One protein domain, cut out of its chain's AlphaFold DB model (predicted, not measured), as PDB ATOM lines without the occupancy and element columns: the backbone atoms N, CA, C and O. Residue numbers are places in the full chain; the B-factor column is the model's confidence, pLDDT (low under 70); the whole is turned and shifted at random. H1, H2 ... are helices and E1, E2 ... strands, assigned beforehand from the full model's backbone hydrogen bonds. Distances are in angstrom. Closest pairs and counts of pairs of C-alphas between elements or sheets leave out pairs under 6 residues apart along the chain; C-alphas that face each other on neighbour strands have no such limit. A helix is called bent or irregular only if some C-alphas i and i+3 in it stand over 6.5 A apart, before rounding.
ATOM      1  N   ARG A 240      -0.134 -29.282 -32.480       97.44
ATOM      2  CA  ARG A 240       0.609 -28.078 -32.131       97.44
ATOM      3  C   ARG A 240       1.761 -27.908 -33.107       97.44
ATOM      4  O   ARG A 240       2.620 -28.779 -33.221       97.44
ATOM      5  N   CYS A 241       1.768 -26.777 -33.793       97.69
ATOM      6  CA  CYS A 241       2.778 -26.436 -34.780       97.69
ATOM      7  C   CYS A 241       3.671 -25.325 -34.230       97.69
ATOM      8  O   CYS A 241       3.177 -24.353 -33.651       97.69
ATOM      9  N   PHE A 242       4.978 -25.473 -34.418       98.19
ATOM     10  CA  PHE A 242       6.000 -24.562 -33.914       98.19
ATOM     11  C   PHE A 242       6.666 -23.872 -35.097       98.19
ATOM     12  O   PHE A 242       7.178 -24.537 -36.000       98.19
ATOM     13  N   VAL A 243       6.639 -22.544 -35.097       98.06
ATOM     14  CA  VAL A 243       7.238 -21.702 -36.132       98.06
ATOM     15  C   VAL A 243       8.327 -20.858 -35.489       98.06
ATOM     16  O   VAL A 243       8.112 -20.255 -34.438       98.06
ATOM     17  N   SER A 244       9.497 -20.828 -36.117       98.12
ATOM     18  CA  SER A 244      10.622 -19.997 -35.710       98.12
ATOM     19  C   SER A 244      11.234 -19.340 -36.939       98.12
ATOM     20  O   SER A 244      11.498 -20.015 -37.933       98.12
ATOM     21  N   ASN A 245      11.439 -18.025 -36.872       97.25
ATOM     22  CA  ASN A 245      12.009 -17.212 -37.951       97.25
ATOM     23  C   ASN A 245      11.309 -17.431 -39.308       97.25
ATOM     24  O   ASN A 245      11.952 -17.637 -40.336       97.25
ATOM     25  N   GLY A 246       9.975 -17.472 -39.298       96.38
ATOM     26  CA  GLY A 246       9.141 -17.655 -40.487       96.38
ATOM     27  C   GLY A 246       9.121 -19.082 -41.044       96.38
ATOM     28  O   GLY A 246       8.558 -19.310 -42.115       96.38
ATOM     29  N   VAL A 247       9.709 -20.055 -40.341       96.75
ATOM     30  CA  VAL A 247       9.799 -21.454 -40.777       96.75
ATOM     31  C   VAL A 247       9.117 -22.368 -39.765       96.75
ATOM     32  O   VAL A 247       9.396 -22.297 -38.572       96.75
ATOM     33  N   MET A 248       8.231 -23.255 -40.228       97.56
ATOM     34  CA  MET A 248       7.700 -24.326 -39.384       97.56
ATOM     35  C   MET A 248       8.817 -25.323 -39.058       97.56
ATOM     36  O   MET A 248       9.349 -25.979 -39.950       97.56
ATOM     37  N   THR A 249       9.173 -25.430 -37.781       98.00
ATOM     38  CA  THR A 249      10.305 -26.235 -37.305       98.00
ATOM     39  C   THR A 249       9.882 -27.555 -36.677       98.00
ATOM     40  O   THR A 249      10.652 -28.512 -36.705       98.00
ATOM     41  N   ALA A 250       8.671 -27.633 -36.120       97.75
ATOM     42  CA  ALA A 250       8.160 -28.856 -35.513       97.75
ATOM     43  C   ALA A 250       6.631 -28.935 -35.550       97.75
ATOM     44  O   ALA A 250       5.929 -27.922 -35.575       97.75
ATOM     45  N   ILE A 251       6.127 -30.168 -35.500       96.25
ATOM     46  CA  ILE A 251       4.713 -30.509 -35.343       96.25
ATOM     47  C   ILE A 251       4.642 -31.590 -34.264       96.25
ATOM     48  O   ILE A 251       5.384 -32.569 -34.325       96.25
ATOM     49  N   SER A 252       3.749 -31.430 -33.292       95.62
ATOM     50  CA  SER A 252       3.422 -32.472 -32.319       95.62
ATOM     51  C   SER A 252       1.917 -32.694 -32.266       95.62
ATOM     52  O   SER A 252       1.131 -31.782 -32.525       95.62
ATOM     53  N   GLN A 253       1.499 -33.892 -31.877       95.00
ATOM     54  CA  GLN A 253       0.123 -34.118 -31.455       95.00
ATOM     55  C   GLN A 253      -0.140 -33.294 -30.171       95.00
ATOM     56  O   GLN A 253       0.766 -33.085 -29.357       95.00
ATOM     57  N   TYR A 254      -1.330 -32.699 -30.047       95.12
ATOM     58  CA  TYR A 254      -1.616 -31.719 -28.992       95.12
ATOM     59  C   TYR A 254      -1.771 -32.376 -27.612       95.12
ATOM     60  O   TYR A 254      -1.238 -31.874 -26.617       95.12
ATOM     61  N   ASN A 255      -2.504 -33.489 -27.539       94.50
ATOM     62  CA  ASN A 255      -2.780 -34.206 -26.298       94.50
ATOM     63  C   ASN A 255      -1.799 -35.366 -26.070       94.50
ATOM     64  O   ASN A 255      -2.143 -36.532 -26.257       94.50
ATOM     65  N   HIS A 256      -0.595 -35.017 -25.621       91.81
ATOM     66  CA  HIS A 256       0.507 -35.948 -25.369       91.81
ATOM     67  C   HIS A 256       0.266 -36.950 -24.221       91.81
ATOM     68  O   HIS A 256       1.105 -37.817 -23.996       91.81
ATOM     69  N   TYR A 257      -0.844 -36.836 -23.482       92.75
ATOM     70  CA  TYR A 257      -1.217 -37.800 -22.440       92.75
ATOM     71  C   TYR A 257      -1.888 -39.056 -22.996       92.75
ATOM     72  O   TYR A 257      -2.045 -40.033 -22.269       92.75
ATOM     73  N   CYS A 258      -2.326 -39.016 -24.254       93.88
ATOM     74  CA  CYS A 258      -3.072 -40.088 -24.891       93.88
ATOM     75  C   CYS A 258      -2.275 -40.657 -26.064       93.88
ATOM     76  O   CYS A 258      -1.736 -39.918 -26.890       93.88
ATOM     77  N   TRP A 259      -2.260 -41.978 -26.170       94.06
ATOM     78  CA  TRP A 259      -1.850 -42.684 -27.369       94.06
ATOM     79  C   TRP A 259      -3.080 -43.001 -28.220       94.06
ATOM     80  O   TRP A 259      -4.010 -43.673 -27.782       94.06
ATOM     81  N   PHE A 260      -3.086 -42.508 -29.455       93.75
ATOM     82  CA  PHE A 260      -4.164 -42.733 -30.415       93.75
ATOM     83  C   PHE A 260      -3.713 -43.815 -31.389       93.75
ATOM     84  O   PHE A 260      -2.922 -43.540 -32.298       93.75
ATOM     85  N   SER A 261      -4.161 -45.050 -31.169       91.44
ATOM     86  CA  SER A 261      -3.780 -46.219 -31.970       91.44
ATOM     87  C   SER A 261      -4.110 -46.019 -33.451       91.44
ATOM     88  O   SER A 261      -3.222 -46.168 -34.287       91.44
ATOM     89  N   ASP A 262      -5.326 -45.573 -33.768       90.88
ATOM     90  CA  ASP A 262      -5.778 -45.327 -35.144       90.88
ATOM     91  C   ASP A 262      -4.945 -44.254 -35.850       90.88
ATOM     92  O   ASP A 262      -4.555 -44.408 -37.008       90.88
ATOM     93  N   LEU A 263      -4.637 -43.160 -35.147       91.75
ATOM     94  CA  LEU A 263      -3.770 -42.112 -35.676       91.75
ATOM     95  C   LEU A 263      -2.352 -42.643 -35.904       91.75
ATOM     96  O   LEU A 263      -1.749 -42.360 -36.935       91.75
ATOM     97  N   SER A 264      -1.829 -43.428 -34.961       92.50
ATOM     98  CA  SER A 264      -0.491 -44.020 -35.051       92.50
ATOM     99  C   SER A 264      -0.388 -44.998 -36.223       92.50
ATOM    100  O   SER A 264       0.601 -44.967 -36.954       92.50
ATOM    101  N   ALA A 265      -1.421 -45.818 -36.440       93.25
ATOM    102  CA  ALA A 265      -1.521 -46.725 -37.578       93.25
ATOM    103  C   ALA A 265      -1.546 -45.946 -38.901       93.25
ATOM    104  O   ALA A 265      -0.712 -46.197 -39.768       93.25
ATOM    105  N   LYS A 266      -2.397 -44.916 -39.012       91.56
ATOM    106  CA  LYS A 266      -2.452 -44.038 -40.196       91.56
ATOM    107  C   LYS A 266      -1.121 -43.343 -40.474       91.56
ATOM    108  O   LYS A 266      -0.711 -43.239 -41.623       91.56
ATOM    109  N   VAL A 267      -0.423 -42.875 -39.436       92.38
ATOM    110  CA  VAL A 267       0.915 -42.278 -39.577       92.38
ATOM    111  C   VAL A 267       1.914 -43.312 -40.101       92.38
ATOM    112  O   VAL A 267       2.714 -42.981 -40.976       92.38
ATOM    113  N   ALA A 268       1.874 -44.555 -39.618       93.38
ATOM    114  CA  ALA A 268       2.744 -45.617 -40.119       93.38
ATOM    115  C   ALA A 268       2.450 -45.958 -41.594       93.38
ATOM    116  O   ALA A 268       3.384 -46.033 -42.393       93.38
ATOM    117  N   GLU A 269       1.173 -46.091 -41.958       94.06
ATOM    118  CA  GLU A 269       0.706 -46.354 -43.329       94.06
ATOM    119  C   GLU A 269       1.082 -45.229 -44.306       94.06
ATOM    120  O   GLU A 269       1.510 -45.495 -45.428       94.06
ATOM    121  N   ASP A 270       1.021 -43.971 -43.861       91.69
ATOM    122  CA  ASP A 270       1.396 -42.763 -44.614       91.69
ATOM    123  C   ASP A 270       2.926 -42.540 -44.685       91.69
ATOM    124  O   ASP A 270       3.424 -41.413 -44.769       91.69
ATOM    125  N   GLY A 271       3.714 -43.616 -44.590       92.56
ATOM    126  CA  GLY A 271       5.173 -43.558 -44.671       92.56
ATOM    127  C   GLY A 271       5.786 -42.707 -43.560       92.56
ATOM    128  O   GLY A 271       6.636 -41.855 -43.828       92.56
ATOM    129  N   ASN A 272       5.343 -42.921 -42.317       91.00
ATOM    130  CA  ASN A 272       5.669 -42.088 -41.158       91.00
ATOM    131  C   ASN A 272       5.104 -40.660 -41.296       91.00
ATOM    132  O   ASN A 272       5.830 -39.690 -41.090       91.00
ATOM    133  N   GLY A 273       3.831 -40.518 -41.677       91.12
ATOM    134  CA  GLY A 273       3.052 -39.273 -41.638       91.12
ATOM    135  C   GLY A 273       3.422 -38.221 -42.689       91.12
ATOM    136  O   GLY A 273       3.358 -37.024 -42.398       91.12
ATOM    137  N   VAL A 274       3.891 -38.624 -43.875       94.06
ATOM    138  CA  VAL A 274       4.308 -37.692 -44.941       94.06
ATOM    139  C   VAL A 274       3.138 -36.854 -45.459       94.06
ATOM    140  O   VAL A 274       3.255 -35.629 -45.525       94.06
ATOM    141  N   GLY A 275       2.026 -37.488 -45.820       92.62
ATOM    142  CA  GLY A 275       0.804 -36.833 -46.266       92.62
ATOM    143  C   GLY A 275       0.214 -35.916 -45.202       92.62
ATOM    144  O   GLY A 275      -0.091 -34.765 -45.510       92.62
ATOM    145  N   MET A 276       0.145 -36.368 -43.949       91.38
ATOM    146  CA  MET A 276      -0.360 -35.557 -42.834       91.38
ATOM    147  C   MET A 276       0.505 -34.318 -42.574       91.38
ATOM    148  O   MET A 276      -0.013 -33.213 -42.419       91.38
ATOM    149  N   ARG A 277       1.839 -34.468 -42.572       93.50
ATOM    150  CA  ARG A 277       2.752 -33.319 -42.467       93.50
ATOM    151  C   ARG A 277       2.556 -32.344 -43.619       93.50
ATOM    152  O   ARG A 277       2.524 -31.141 -43.381       93.50
ATOM    153  N   ARG A 278       2.429 -32.851 -44.848       94.69
ATOM    154  CA  ARG A 278       2.184 -32.018 -46.029       94.69
ATOM    155  C   ARG A 278       0.880 -31.238 -45.883       94.69
ATOM    156  O   ARG A 278       0.904 -30.034 -46.066       94.69
ATOM    157  N   GLU A 279      -0.209 -31.874 -45.459       93.38
ATOM    158  CA  GLU A 279      -1.495 -31.203 -45.232       93.38
ATOM    159  C   GLU A 279      -1.383 -30.045 -44.221       93.38
ATOM    160  O   GLU A 279      -1.863 -28.936 -44.472       93.38
ATOM    161  N   ILE A 280      -0.694 -30.282 -43.099       94.94
ATOM    162  CA  ILE A 280      -0.440 -29.274 -42.059       94.94
ATOM    163  C   ILE A 280       0.411 -28.116 -42.600       94.94
ATOM    164  O   ILE A 280       0.091 -26.946 -42.370       94.94
ATOM    165  N   VAL A 281       1.486 -28.427 -43.330       95.62
ATOM    166  CA  VAL A 281       2.383 -27.427 -43.928       95.62
ATOM    167  C   VAL A 281       1.661 -26.622 -45.008       95.62
ATOM    168  O   VAL A 281       1.784 -25.399 -45.021       95.62
ATOM    169  N   ASP A 282       0.869 -27.266 -45.861       94.44
ATOM    170  CA  ASP A 282       0.088 -26.616 -46.913       94.44
ATOM    171  C   ASP A 282      -0.957 -25.672 -46.310       94.44
ATOM    172  O   ASP A 282      -1.160 -24.564 -46.809       94.44
ATOM    173  N   TYR A 283      -1.611 -26.069 -45.211       93.31
ATOM    174  CA  TYR A 283      -2.490 -25.168 -44.465       93.31
ATOM    175  C   TYR A 283      -1.720 -23.966 -43.917       93.31
ATOM    176  O   TYR A 283      -2.134 -22.825 -44.124       93.31
ATOM    177  N   TRP A 284      -0.586 -24.205 -43.256       94.94
ATOM    178  CA  TRP A 284       0.245 -23.136 -42.710       94.94
ATOM    179  C   TRP A 284       0.704 -22.147 -43.783       94.94
ATOM    180  O   TRP A 284       0.595 -20.943 -43.578       94.94
ATOM    181  N   GLN A 285       1.143 -22.629 -44.946       94.81
ATOM    182  CA  GLN A 285       1.567 -21.780 -46.060       94.81
ATOM    183  C   GLN A 285       0.470 -20.820 -46.530       94.81
ATOM    184  O   GLN A 285       0.785 -19.695 -46.901       94.81
ATOM    185  N   ARG A 286      -0.807 -21.222 -46.466       92.44
ATOM    186  CA  ARG A 286      -1.935 -20.349 -46.834       92.44
ATOM    187  C   ARG A 286      -2.173 -19.214 -45.841       92.44
ATOM    188  O   ARG A 286      -2.667 -18.169 -46.243       92.44
ATOM    189  N   VAL A 287      -1.849 -19.418 -44.562       92.06
ATOM    190  CA  VAL A 287      -2.153 -18.450 -43.493       92.06
ATOM    191  C   VAL A 287      -0.941 -17.646 -43.033       92.06
ATOM    192  O   VAL A 287      -1.113 -16.579 -42.447       92.06
ATOM    193  N   ARG A 288       0.282 -18.143 -43.264       93.62
ATOM    194  CA  ARG A 288       1.506 -17.596 -42.656       93.62
ATOM    195  C   ARG A 288       1.747 -16.130 -43.009       93.62
ATOM    196  O   ARG A 288       2.178 -15.384 -42.144       93.62
ATOM    197  N   ASP A 289       1.422 -15.713 -44.234       92.06
ATOM    198  CA  ASP A 289       1.689 -14.348 -44.703       92.06
ATOM    199  C   ASP A 289       0.749 -13.326 -44.034       92.06
ATOM    200  O   ASP A 289       1.037 -12.131 -44.005       92.06
ATOM    201  N   GLY A 290      -0.365 -13.788 -43.451       90.12
ATOM    202  CA  GLY A 290      -1.241 -12.962 -42.621       90.12
ATOM    203  C   GLY A 290      -0.738 -12.798 -41.185       90.12
ATOM    204  O   GLY A 290      -1.146 -11.859 -40.507       90.12
ATOM    205  N   ILE A 291       0.136 -13.682 -40.704       91.69
ATOM    206  CA  ILE A 291       0.565 -13.728 -39.305       91.69
ATOM    207  C   ILE A 291       1.755 -12.768 -39.114       91.69
ATOM    208  O   ILE A 291       2.821 -13.011 -39.672       91.69
ATOM    209  N   PRO A 292       1.627 -11.694 -38.310       90.56
ATOM    210  CA  PRO A 292       2.648 -10.645 -38.259       90.56
ATOM    211  C   PRO A 292       3.895 -11.003 -37.432       90.56
ATOM    212  O   PRO A 292       4.823 -10.201 -37.358       90.56
ATOM    213  N   MET A 293       3.931 -12.177 -36.796       94.00
ATOM    214  CA  MET A 293       5.068 -12.639 -35.996       94.00
ATOM    215  C   MET A 293       5.868 -13.687 -36.763       94.00
ATOM    216  O   MET A 293       5.303 -14.608 -37.344       94.00
ATOM    217  N   GLU A 294       7.193 -13.620 -36.668       95.25
ATOM    218  CA  GLU A 294       8.074 -14.622 -37.280       95.25
ATOM    219  C   GLU A 294       8.197 -15.904 -36.446       95.25
ATOM    220  O   GLU A 294       8.490 -16.969 -36.985       95.25
ATOM    221  N   SER A 295       7.986 -15.821 -35.130       96.88
ATOM    222  CA  SER A 295       8.060 -16.970 -34.226       96.88
ATOM    223  C   SER A 295       6.785 -17.074 -33.402       96.88
ATOM    224  O   SER A 295       6.389 -16.115 -32.741       96.88
ATOM    225  N   TYR A 296       6.124 -18.227 -33.467       96.62
ATOM    226  CA  TYR A 296       4.843 -18.462 -32.810       96.62
ATOM    227  C   TYR A 296       4.519 -19.952 -32.713       96.62
ATOM    228  O   TYR A 296       5.093 -20.800 -33.397       96.62
ATOM    229  N   VAL A 297       3.551 -20.265 -31.855       96.69
ATOM    230  CA  VAL A 297       2.968 -21.600 -31.731       96.69
ATOM    231  C   VAL A 297       1.490 -21.492 -32.055       96.69
ATOM    232  O   VAL A 297       0.805 -20.630 -31.508       96.69
ATOM    233  N   PHE A 298       0.981 -22.368 -32.917       94.44
ATOM    234  CA  PHE A 298      -0.445 -22.401 -33.225       94.44
ATOM    235  C   PHE A 298      -1.013 -23.815 -33.128       94.44
ATOM    236  O   PHE A 298      -0.325 -24.810 -33.361       94.44
ATOM    237  N   GLY A 299      -2.280 -23.883 -32.719       94.12
ATOM    238  CA  GLY A 299      -3.068 -25.107 -32.742       94.12
ATOM    239  C   GLY A 299      -3.747 -25.260 -34.097       94.12
ATOM    240  O   GLY A 299      -4.267 -24.280 -34.633       94.12
ATOM    241  N   LEU A 300      -3.755 -26.476 -34.630       94.19
ATOM    242  CA  LEU A 300      -4.385 -26.802 -35.902       94.19
ATOM    243  C   LEU A 300      -5.176 -28.098 -35.772       94.19
ATOM    244  O   LEU A 300      -4.657 -29.085 -35.263       94.19
ATOM    245  N   VAL A 301      -6.399 -28.098 -36.290       92.00
ATOM    246  CA  VAL A 301      -7.127 -29.324 -36.622       92.00
ATOM    247  C   VAL A 301      -7.238 -29.332 -38.144       92.00
ATOM    248  O   VAL A 301      -7.938 -28.472 -38.685       92.00
TER     249      VAL A 301
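This is residues 240 to 301 of the 306 residues of the protein "Hypothetical protein" of Florenciella parvula (UniProt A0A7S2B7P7). A small sheet of three strands has one long helix, H2, slanting over one face, with the other face bare. The short helix H1 sits beyond one end of this slab, and residues 256 to 262 stick out. The printed part has 62 residues, with named elements in the order E1, E2, H1, H2, E3; the class is mixed, helices and strands. The sheet is antiparallel, in the order E2, E1, E3. The whole is only just compact, close to loose, with a radius of gyration of the C-alphas of 12.7 A, and spans 37 by 24 by 16 A.

E1, residues 240 to 244, and E2, residues 247 to 253, form an antiparallel hairpin; N 242 and O 250, 2.9 A apart, are within hydrogen-bond range. H1, residues 261 to 269, is close to but not clearly touching H2, residues 274 to 290: their closest C-alphas, of Val 267 and Met 276, are 7.6 A apart, and their lines are about perpendicular at 84 degrees. E3, residues 296 to 300, is antiparallel to E1, with N 241 and O 298 within hydrogen-bond range at 2.9 A. H2 is on the sheet at a height of 8.8 A, making two layers, a helix on one face of a sheet; it is only just slantwise to E1, at 58 degrees on the local plane. The closest C-alphas of H2 and E2, of Val 281 and Met 248, are 7.7 A apart. E2, H1 H2 and E3 make a split strand-helix-strand unit, two strands running the same way with E1 between them, and its crossover is left-handed. Every O i to N i+4 pair is within hydrogen-bond range in H1, and 11 of 13 in H2.

E1 begins at C-alpha 240 (0.609, -28.078, -32.131). E2 is 18.5 A long, H1 12.2 A and H2 25.5 A; H2 is irregular, with C-alphas 286 and 289 7.3 A apart. E3 ends at C-alpha 300 (-4.385, -26.802, -35.902).

The C-alphas farthest apart, of Ser 261 and Pro 292, are 36.7 A apart. The printed part has no cut, no link is long, and no printed residue is under 70 in pLDDT.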